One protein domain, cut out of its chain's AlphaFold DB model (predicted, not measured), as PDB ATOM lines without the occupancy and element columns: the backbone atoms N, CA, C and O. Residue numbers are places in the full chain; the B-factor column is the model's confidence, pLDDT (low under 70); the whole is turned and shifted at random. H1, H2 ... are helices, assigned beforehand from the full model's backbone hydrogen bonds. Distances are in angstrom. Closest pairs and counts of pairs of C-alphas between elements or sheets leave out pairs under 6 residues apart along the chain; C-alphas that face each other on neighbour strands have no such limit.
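Overview. This is residues 2 to 9 and 25 to 72 of the 72 residues of a protein of Pseudomonas sp. K5002 (UniProt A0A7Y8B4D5). With little regular structure, this is one longer helix, H3, of 13 residues, among loops: residues 27 to 33 run beside it, short H2 packs on its first half, and short H1 lies near its middle. The printed part has 56 residues, with three named helices in the order H1, H2, H3 and no named strand; it is all helix by class, though these hold 21 residues. It is compact, radius of gyration of the C-alphas 10.3 A, and only just elongated, spanning 31 by 20 by 18 A.

Along the chain. H3, residues 57 to 69, is 18.3 A long, from C-alpha 57 at (157.854, 89.524, 182.649) to C-alpha 69 at (160.933, 107.196, 178.866). H2 is residues 50 to 53, 5.0 A; H1 is residues 40 to 43, 5.1 A.

Arrangement. H3 touches H2 with residues 59 to 63 alone; their closest C-alphas, Gln 60 and Ile 52, are 5.8 A apart. H1 and H3 are close but not clearly touching, closest C-alphas Phe 41 and Leu 64, 6.8 A. H1 and H2 are apart. In H3 every O i to N i+4 pair is within hydrogen-bond range; H1 and H2 are too short for one.

Size, cuts and confidence. Residues 10 to 24 are not printed; C-alphas 9 and 25 are 17.6 A apart across the cut. No link between helices is long. Residue 2 is under pLDDT 70.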
ATOM      1  N   ASN A   2     150.938 107.983 169.485       57.69
ATOM      2  CA  ASN A   2     151.324 106.599 169.745       57.69
ATOM      3  C   ASN A   2     150.989 106.291 171.211       57.69
ATOM      4  O   ASN A   2     151.667 106.788 172.105       57.69
ATOM      5  N   SER A   3     149.895 105.565 171.448       82.88
ATOM      6  CA  SER A   3     149.488 105.187 172.804       82.88
ATOM      7  C   SER A   3     150.578 104.331 173.444       82.88
ATOM      8  O   SER A   3     151.113 103.426 172.801       82.88
ATOM      9  N   LEU A   4     150.899 104.608 174.708       92.75
ATOM     10  CA  LEU A   4     151.766 103.739 175.500       92.75
ATOM     11  C   LEU A   4     151.101 102.360 175.671       92.75
ATOM     12  O   LEU A   4     149.867 102.272 175.631       92.75
ATOM     13  N   PRO A   5     151.892 101.281 175.824       95.50
ATOM     14  CA  PRO A   5     151.352  99.960 176.128       95.50
ATOM     15  C   PRO A   5     150.610  99.985 177.468       95.50
ATOM     16  O   PRO A   5     150.995 100.719 178.375       95.50
ATOM     17  N   ALA A   6     149.585  99.142 177.618       95.75
ATOM     18  CA  ALA A   6     148.762  99.076 178.832       95.75
ATOM     19  C   ALA A   6     149.568  98.742 180.099       95.75
ATOM     20  O   ALA A   6     149.154  99.075 181.205       95.75
ATOM     21  N   CYS A   7     150.739  98.119 179.939       96.94
ATOM     22  CA  CYS A   7     151.659  97.858 181.034       96.94
ATOM     23  C   CYS A   7     152.354  99.111 181.576       96.94
ATOM     24  O   CYS A   7     153.098  98.968 182.536       96.94
ATOM     25  N   CYS A   8     152.174 100.296 180.976       97.44
ATOM     26  CA  CYS A   8     152.766 101.565 181.400       97.44
ATOM     27  C   CYS A   8     151.684 102.623 181.661       97.44
ATOM     28  O   CYS A   8     150.704 102.727 180.924       97.44
ATOM     29  N   THR A   9     151.882 103.452 182.683       96.81
ATOM     30  CA  THR A   9     151.092 104.680 182.872       96.81
ATOM     31  C   THR A   9     151.498 105.754 181.852       96.81
ATOM     32  O   THR A   9     152.518 105.606 181.178       96.81
ATOM     33  N   VAL A  25     165.831 116.498 181.126       92.69
ATOM     34  CA  VAL A  25     164.448 116.119 181.422       92.69
ATOM     35  C   VAL A  25     164.480 114.787 182.156       92.69
ATOM     36  O   VAL A  25     165.167 113.857 181.734       92.69
ATOM     37  N   LEU A  26     163.739 114.695 183.258       94.88
ATOM     38  CA  LEU A  26     163.456 113.421 183.901       94.88
ATOM     39  C   LEU A  26     162.078 112.962 183.440       94.88
ATOM     40  O   LEU A  26     161.097 113.642 183.709       94.88
ATOM     41  N   LEU A  27     162.011 111.818 182.764       96.50
ATOM     42  CA  LEU A  27     160.755 111.166 182.406       96.50
ATOM     43  C   LEU A  27     160.637 109.838 183.140       96.50
ATOM     44  O   LEU A  27     161.562 109.023 183.152       96.50
ATOM     45  N   SER A  28     159.472 109.606 183.728       96.06
ATOM     46  CA  SER A  28     159.163 108.391 184.468       96.06
ATOM     47  C   SER A  28     157.819 107.809 184.040       96.06
ATOM     48  O   SER A  28     156.946 108.499 183.525       96.06
ATOM     49  N   THR A  29     157.657 106.508 184.242       97.06
ATOM     50  CA  THR A  29     156.373 105.820 184.139       97.06
ATOM     51  C   THR A  29     156.357 104.708 185.166       97.06
ATOM     52  O   THR A  29     157.389 104.098 185.457       97.06
ATOM     53  N   ARG A  30     155.180 104.398 185.701       97.38
ATOM     54  CA  ARG A  30     154.981 103.143 186.423       97.38
ATOM     55  C   ARG A  30     154.764 102.030 185.406       97.38
ATOM     56  O   ARG A  30     154.326 102.304 184.286       97.38
ATOM     57  N   PHE A  31     155.063 100.796 185.800       97.81
ATOM     58  CA  PHE A  31     154.757  99.629 184.985       97.81
ATOM     59  C   PHE A  31     154.152  98.486 185.800       97.81
ATOM     60  O   PHE A  31     154.502  98.302 186.966       97.81
ATOM     61  N   ASP A  32     153.279  97.710 185.160       98.19
ATOM     62  CA  ASP A  32     152.721  96.472 185.701       98.19
ATOM     63  C   ASP A  32     153.139  95.277 184.823       98.19
ATOM     64  O   ASP A  32     152.673  95.145 183.686       98.19
ATOM     65  N   PRO A  33     154.009  94.380 185.327       97.75
ATOM     66  CA  PRO A  33     154.420  93.181 184.606       97.75
ATOM     67  C   PRO A  33     153.273  92.244 184.216       97.75
ATOM     68  O   PRO A  33     153.426  91.500 183.249       97.75
ATOM     69  N   ALA A  34     152.156  92.251 184.949       97.81
ATOM     70  CA  ALA A  34     151.002  91.403 184.658       97.81
ATOM     71  C   ALA A  34     150.235  91.862 183.406       97.81
ATOM     72  O   ALA A  34     149.528  91.067 182.791       97.81
ATOM     73  N   LEU A  35     150.404  93.126 183.010       97.88
ATOM     74  CA  LEU A  35     149.773  93.722 181.833       97.88
ATOM     75  C   LEU A  35     150.689  93.730 180.601       97.88
ATOM     76  O   LEU A  35     150.294  94.250 179.557       97.88
ATOM     77  N   LEU A  36     151.908  93.185 180.702       97.31
ATOM     78  CA  LEU A  36     152.819  93.086 179.565       97.31
ATOM     79  C   LEU A  36     152.275  92.076 178.549       97.31
ATOM     80  O   LEU A  36     152.253  90.869 178.793       97.31
ATOM     81  N   ALA A  37     151.875  92.572 177.385       96.06
ATOM     82  CA  ALA A  37     151.299  91.774 176.322       96.06
ATOM     83  C   ALA A  37     152.339  91.397 175.262       96.06
ATOM     84  O   ALA A  37     153.263  92.147 174.924       96.06
ATOM     85  N   ILE A  38     152.123  90.237 174.639       91.31
ATOM     86  CA  ILE A  38     152.882  89.830 173.457       91.31
ATOM     87  C   ILE A  38     152.708  90.911 172.375       91.31
ATOM     88  O   ILE A  38     151.602  91.377 172.081       91.31
ATOM     89  N   GLY A  39     153.832  91.356 171.813       93.06
ATOM     90  CA  GLY A  39     153.872  92.410 170.800       93.06
ATOM     91  C   GLY A  39     153.994  93.839 171.337       93.06
ATOM     92  O   GLY A  39     154.172  94.740 170.521       93.06
ATOM     93  N   ASP A  40     153.985  94.081 172.655       95.88
ATOM     94  CA  ASP A  40     154.184  95.437 173.203       95.88
ATOM     95  C   ASP A  40     155.519  96.049 172.774       95.88
ATOM     96  O   ASP A  40     155.578  97.219 172.398       95.88
ATOM     97  N   PHE A  41     156.574  95.238 172.724       96.00
ATOM     98  CA  PHE A  41     157.868  95.634 172.174       96.00
ATOM     99  C   PHE A  41     157.789  96.082 170.706       96.00
ATOM    100  O   PHE A  41     158.373  97.100 170.336       96.00
ATOM    101  N   GLN A  42     157.038  95.358 169.870       94.06
ATOM    102  CA  GLN A  42     156.886  95.671 168.447       94.06
ATOM    103  C   GLN A  42     156.028  96.926 168.241       94.06
ATOM    104  O   GLN A  42     156.442  97.826 167.514       94.06
ATOM    105  N   ARG A  43     154.877  97.025 168.922       93.88
ATOM    106  CA  ARG A  43     154.008  98.219 168.904       93.88
ATOM    107  C   ARG A  43     154.739  99.464 169.400       93.88
ATOM    108  O   ARG A  43     154.536 100.560 168.885       93.88
ATOM    109  N   SER A  44     155.631  99.277 170.367       94.12
ATOM    110  CA  SER A  44     156.469 100.342 170.903       94.12
ATOM    111  C   SER A  44     157.696 100.634 170.045       94.12
ATOM    112  O   SER A  44     158.405 101.578 170.371       94.12
ATOM    113  N   ALA A  45     157.980  99.879 168.977       93.94
ATOM    114  CA  ALA A  45     159.220  99.962 168.198       93.94
ATOM    115  C   ALA A  45     160.494  99.906 169.072       93.94
ATOM    116  O   ALA A  45     161.453 100.647 168.863       93.94
ATOM    117  N   VAL A  46     160.486  99.037 170.086       93.94
ATOM    118  CA  VAL A  46     161.617  98.760 170.978       93.94
ATOM    119  C   VAL A  46     161.973  97.282 170.810       93.94
ATOM    120  O   VAL A  46     161.378  96.444 171.477       93.94
ATOM    121  N   PRO A  47     162.896  96.902 169.913       92.12
ATOM    122  CA  PRO A  47     163.303  95.505 169.793       92.12
ATOM    123  C   PRO A  47     164.079  95.077 171.056       92.12
ATOM    124  O   PRO A  47     165.100  95.694 171.378       92.12
ATOM    125  N   PRO A  48     163.623  94.054 171.805       93.44
ATOM    126  CA  PRO A  48     164.324  93.588 172.992       93.44
ATOM    127  C   PRO A  48     165.530  92.727 172.586       93.44
ATOM    128  O   PRO A  48     165.390  91.851 171.730       93.44
ATOM    129  N   PRO A  49     166.709  92.909 173.206       95.62
ATOM    130  CA  PRO A  49     167.832  91.999 172.997       95.62
ATOM    131  C   PRO A  49     167.515  90.605 173.559       95.62
ATOM    132  O   PRO A  49     166.670  90.451 174.445       95.62
ATOM    133  N   ALA A  50     168.247  89.586 173.100       95.69
ATOM    134  CA  ALA A  50     167.991  88.187 173.458       95.69
ATOM    135  C   ALA A  50     168.007  87.909 174.976       95.69
ATOM    136  O   ALA A  50     167.284  87.039 175.461       95.69
ATOM    137  N   SER A  51     168.803  88.657 175.748       96.81
ATOM    138  CA  SER A  51     168.816  88.573 177.214       96.81
ATOM    139  C   SER A  51     167.489  89.014 177.840       96.81
ATOM    140  O   SER A  51     166.997  88.357 178.756       96.81
ATOM    141  N   ILE A  52     166.870  90.079 177.322       97.44
ATOM    142  CA  ILE A  52     165.569  90.575 177.786       97.44
ATOM    143  C   ILE A  52     164.448  89.651 177.317       97.44
ATOM    144  O   ILE A  52     163.589  89.311 178.121       97.44
ATOM    145  N   GLN A  53     164.496  89.157 176.075       95.31
ATOM    146  CA  GLN A  53     163.494  88.213 175.554       95.31
ATOM    147  C   GLN A  53     163.352  86.950 176.414       95.31
ATOM    148  O   GLN A  53     162.247  86.445 176.583       95.31
ATOM    149  N   ARG A  54     164.459  86.448 176.976       96.75
ATOM    150  CA  ARG A  54     164.465  85.273 177.865       96.75
ATOM    151  C   ARG A  54     164.200  85.599 179.336       96.75
ATOM    152  O   ARG A  54     164.150  84.694 180.160       96.75
ATOM    153  N   SER A  55     164.089  86.878 179.685       97.75
ATOM    154  CA  SER A  55     163.872  87.299 181.069       97.75
ATOM    155  C   SER A  55     162.409  87.142 181.481       97.75
ATOM    156  O   SER A  55     161.512  87.114 180.645       97.75
ATOM    157  N   VAL A  56     162.153  87.102 182.787       97.94
ATOM    158  CA  VAL A  56     160.789  87.124 183.337       97.94
ATOM    159  C   VAL A  56     160.054  88.428 182.996       97.94
ATOM    160  O   VAL A  56     160.686  89.470 182.791       97.94
ATOM    161  N   ALA A  57     158.716  88.394 183.014       97.44
ATOM    162  CA  ALA A  57     157.854  89.524 182.649       97.44
ATOM    163  C   ALA A  57     158.220  90.832 183.370       97.44
ATOM    164  O   ALA A  57     158.274  91.884 182.740       97.44
ATOM    165  N   LYS A  58     158.575  90.767 184.665       98.25
ATOM    166  CA  LYS A  58     159.005  91.945 185.439       98.25
ATOM    167  C   LYS A  58     160.170  92.680 184.781       98.25
ATOM    168  O   LYS A  58     160.110  93.893 184.613       98.25
ATOM    169  N   ARG A  59     161.210  91.944 184.387       98.38
ATOM    170  CA  ARG A  59     162.408  92.526 183.774       98.38
ATOM    171  C   ARG A  59     162.136  93.013 182.351       98.38
ATOM    172  O   ARG A  59     162.697  94.022 181.936       98.38
ATOM    173  N   GLN A  60     161.277  92.312 181.613       98.31
ATOM    174  CA  GLN A  60     160.850  92.751 180.285       98.31
ATOM    175  C   GLN A  60     160.073  94.073 180.343       98.31
ATOM    176  O   GLN A  60     160.407  95.002 179.609       98.31
ATOM    177  N   ALA A  61     159.089  94.175 181.241       98.25
ATOM    178  CA  ALA A  61     158.270  95.369 181.422       98.25
ATOM    179  C   ALA A  61     159.113  96.571 181.871       98.25
ATOM    180  O   ALA A  61     158.988  97.649 181.298       98.25
ATOM    181  N   GLU A  62     160.032  96.367 182.820       98.31
ATOM    182  CA  GLU A  62     160.984  97.391 183.264       98.31
ATOM    183  C   GLU A  62     161.833  97.925 182.099       98.31
ATOM    184  O   GLU A  62     161.957  99.136 181.913       98.31
ATOM    185  N   PHE A  63     162.397  97.028 181.280       98.25
ATOM    186  CA  PHE A  63     163.206  97.428 180.129       98.25
ATOM    187  C   PHE A  63     162.380  98.225 179.116       98.25
ATOM    188  O   PHE A  63     162.843  99.252 178.620       98.25
ATOM    189  N   LEU A  64     161.163  97.769 178.806       97.75
ATOM    190  CA  LEU A  64     160.283  98.469 177.877       97.75
ATOM    191  C   LEU A  64     159.926  99.869 178.395       97.75
ATOM    192  O   LEU A  64     160.100 100.839 177.661       97.75
ATOM    193  N   ALA A  65     159.507  99.975 179.658       97.94
ATOM    194  CA  ALA A  65     159.185 101.238 180.318       97.94
ATOM    195  C   ALA A  65     160.362 102.225 180.267       97.94
ATOM    196  O   ALA A  65     160.201 103.360 179.818       97.94
ATOM    197  N   GLY A  66     161.569 101.777 180.626       97.31
ATOM    198  CA  GLY A  66     162.766 102.619 180.577       97.31
ATOM    199  C   GLY A  66     163.097 103.112 179.165       97.31
ATOM    200  O   GLY A  66     163.440 104.279 178.972       97.31
ATOM    201  N   ARG A  67     162.947 102.254 178.146       97.56
ATOM    202  CA  ARG A  67     163.167 102.645 176.742       97.56
ATOM    203  C   ARG A  67     162.113 103.615 176.219       97.56
ATOM    204  O   ARG A  67     162.450 104.434 175.367       97.56
ATOM    205  N   LEU A  68     160.876 103.527 176.705       96.38
ATOM    206  CA  LEU A  68     159.815 104.478 176.376       96.38
ATOM    207  C   LEU A  68     160.108 105.859 176.970       96.38
ATOM    208  O   LEU A  68     160.044 106.834 176.227       96.38
ATOM    209  N   CYS A  69     160.520 105.935 178.242       96.44
ATOM    210  CA  CYS A  69     160.933 107.196 178.866       96.44
ATOM    211  C   CYS A  69     162.111 107.851 178.136       96.44
ATOM    212  O   CYS A  69     162.093 109.049 177.913       96.44
ATOM    213  N   ALA A  70     163.121 107.075 177.735       95.19
ATOM    214  CA  ALA A  70     164.319 107.614 177.089       95.19
ATOM    215  C   ALA A  70     164.102 108.114 175.647       95.19
ATOM    216  O   ALA A  70     165.003 108.731 175.083       95.19
ATOM    217  N   ARG A  71     162.973 107.775 175.008       93.00
ATOM    218  CA  ARG A  71     162.683 108.157 173.614       93.00
ATOM    219  C   ARG A  71     161.783 109.387 173.498       93.00
ATOM    220  O   ARG A  71     161.804 110.024 172.448       93.00
ATOM    221  N   ALA A  72     160.932 109.616 174.491       87.62
ATOM    222  CA  ALA A  72     160.034 110.765 174.522       87.62
ATOM    223  C   ALA A  72     160.824 112.068 174.697       87.62
ATOM    224  O   ALA A  72     160.380 113.067 174.095       87.62
TER     225      ALA A  72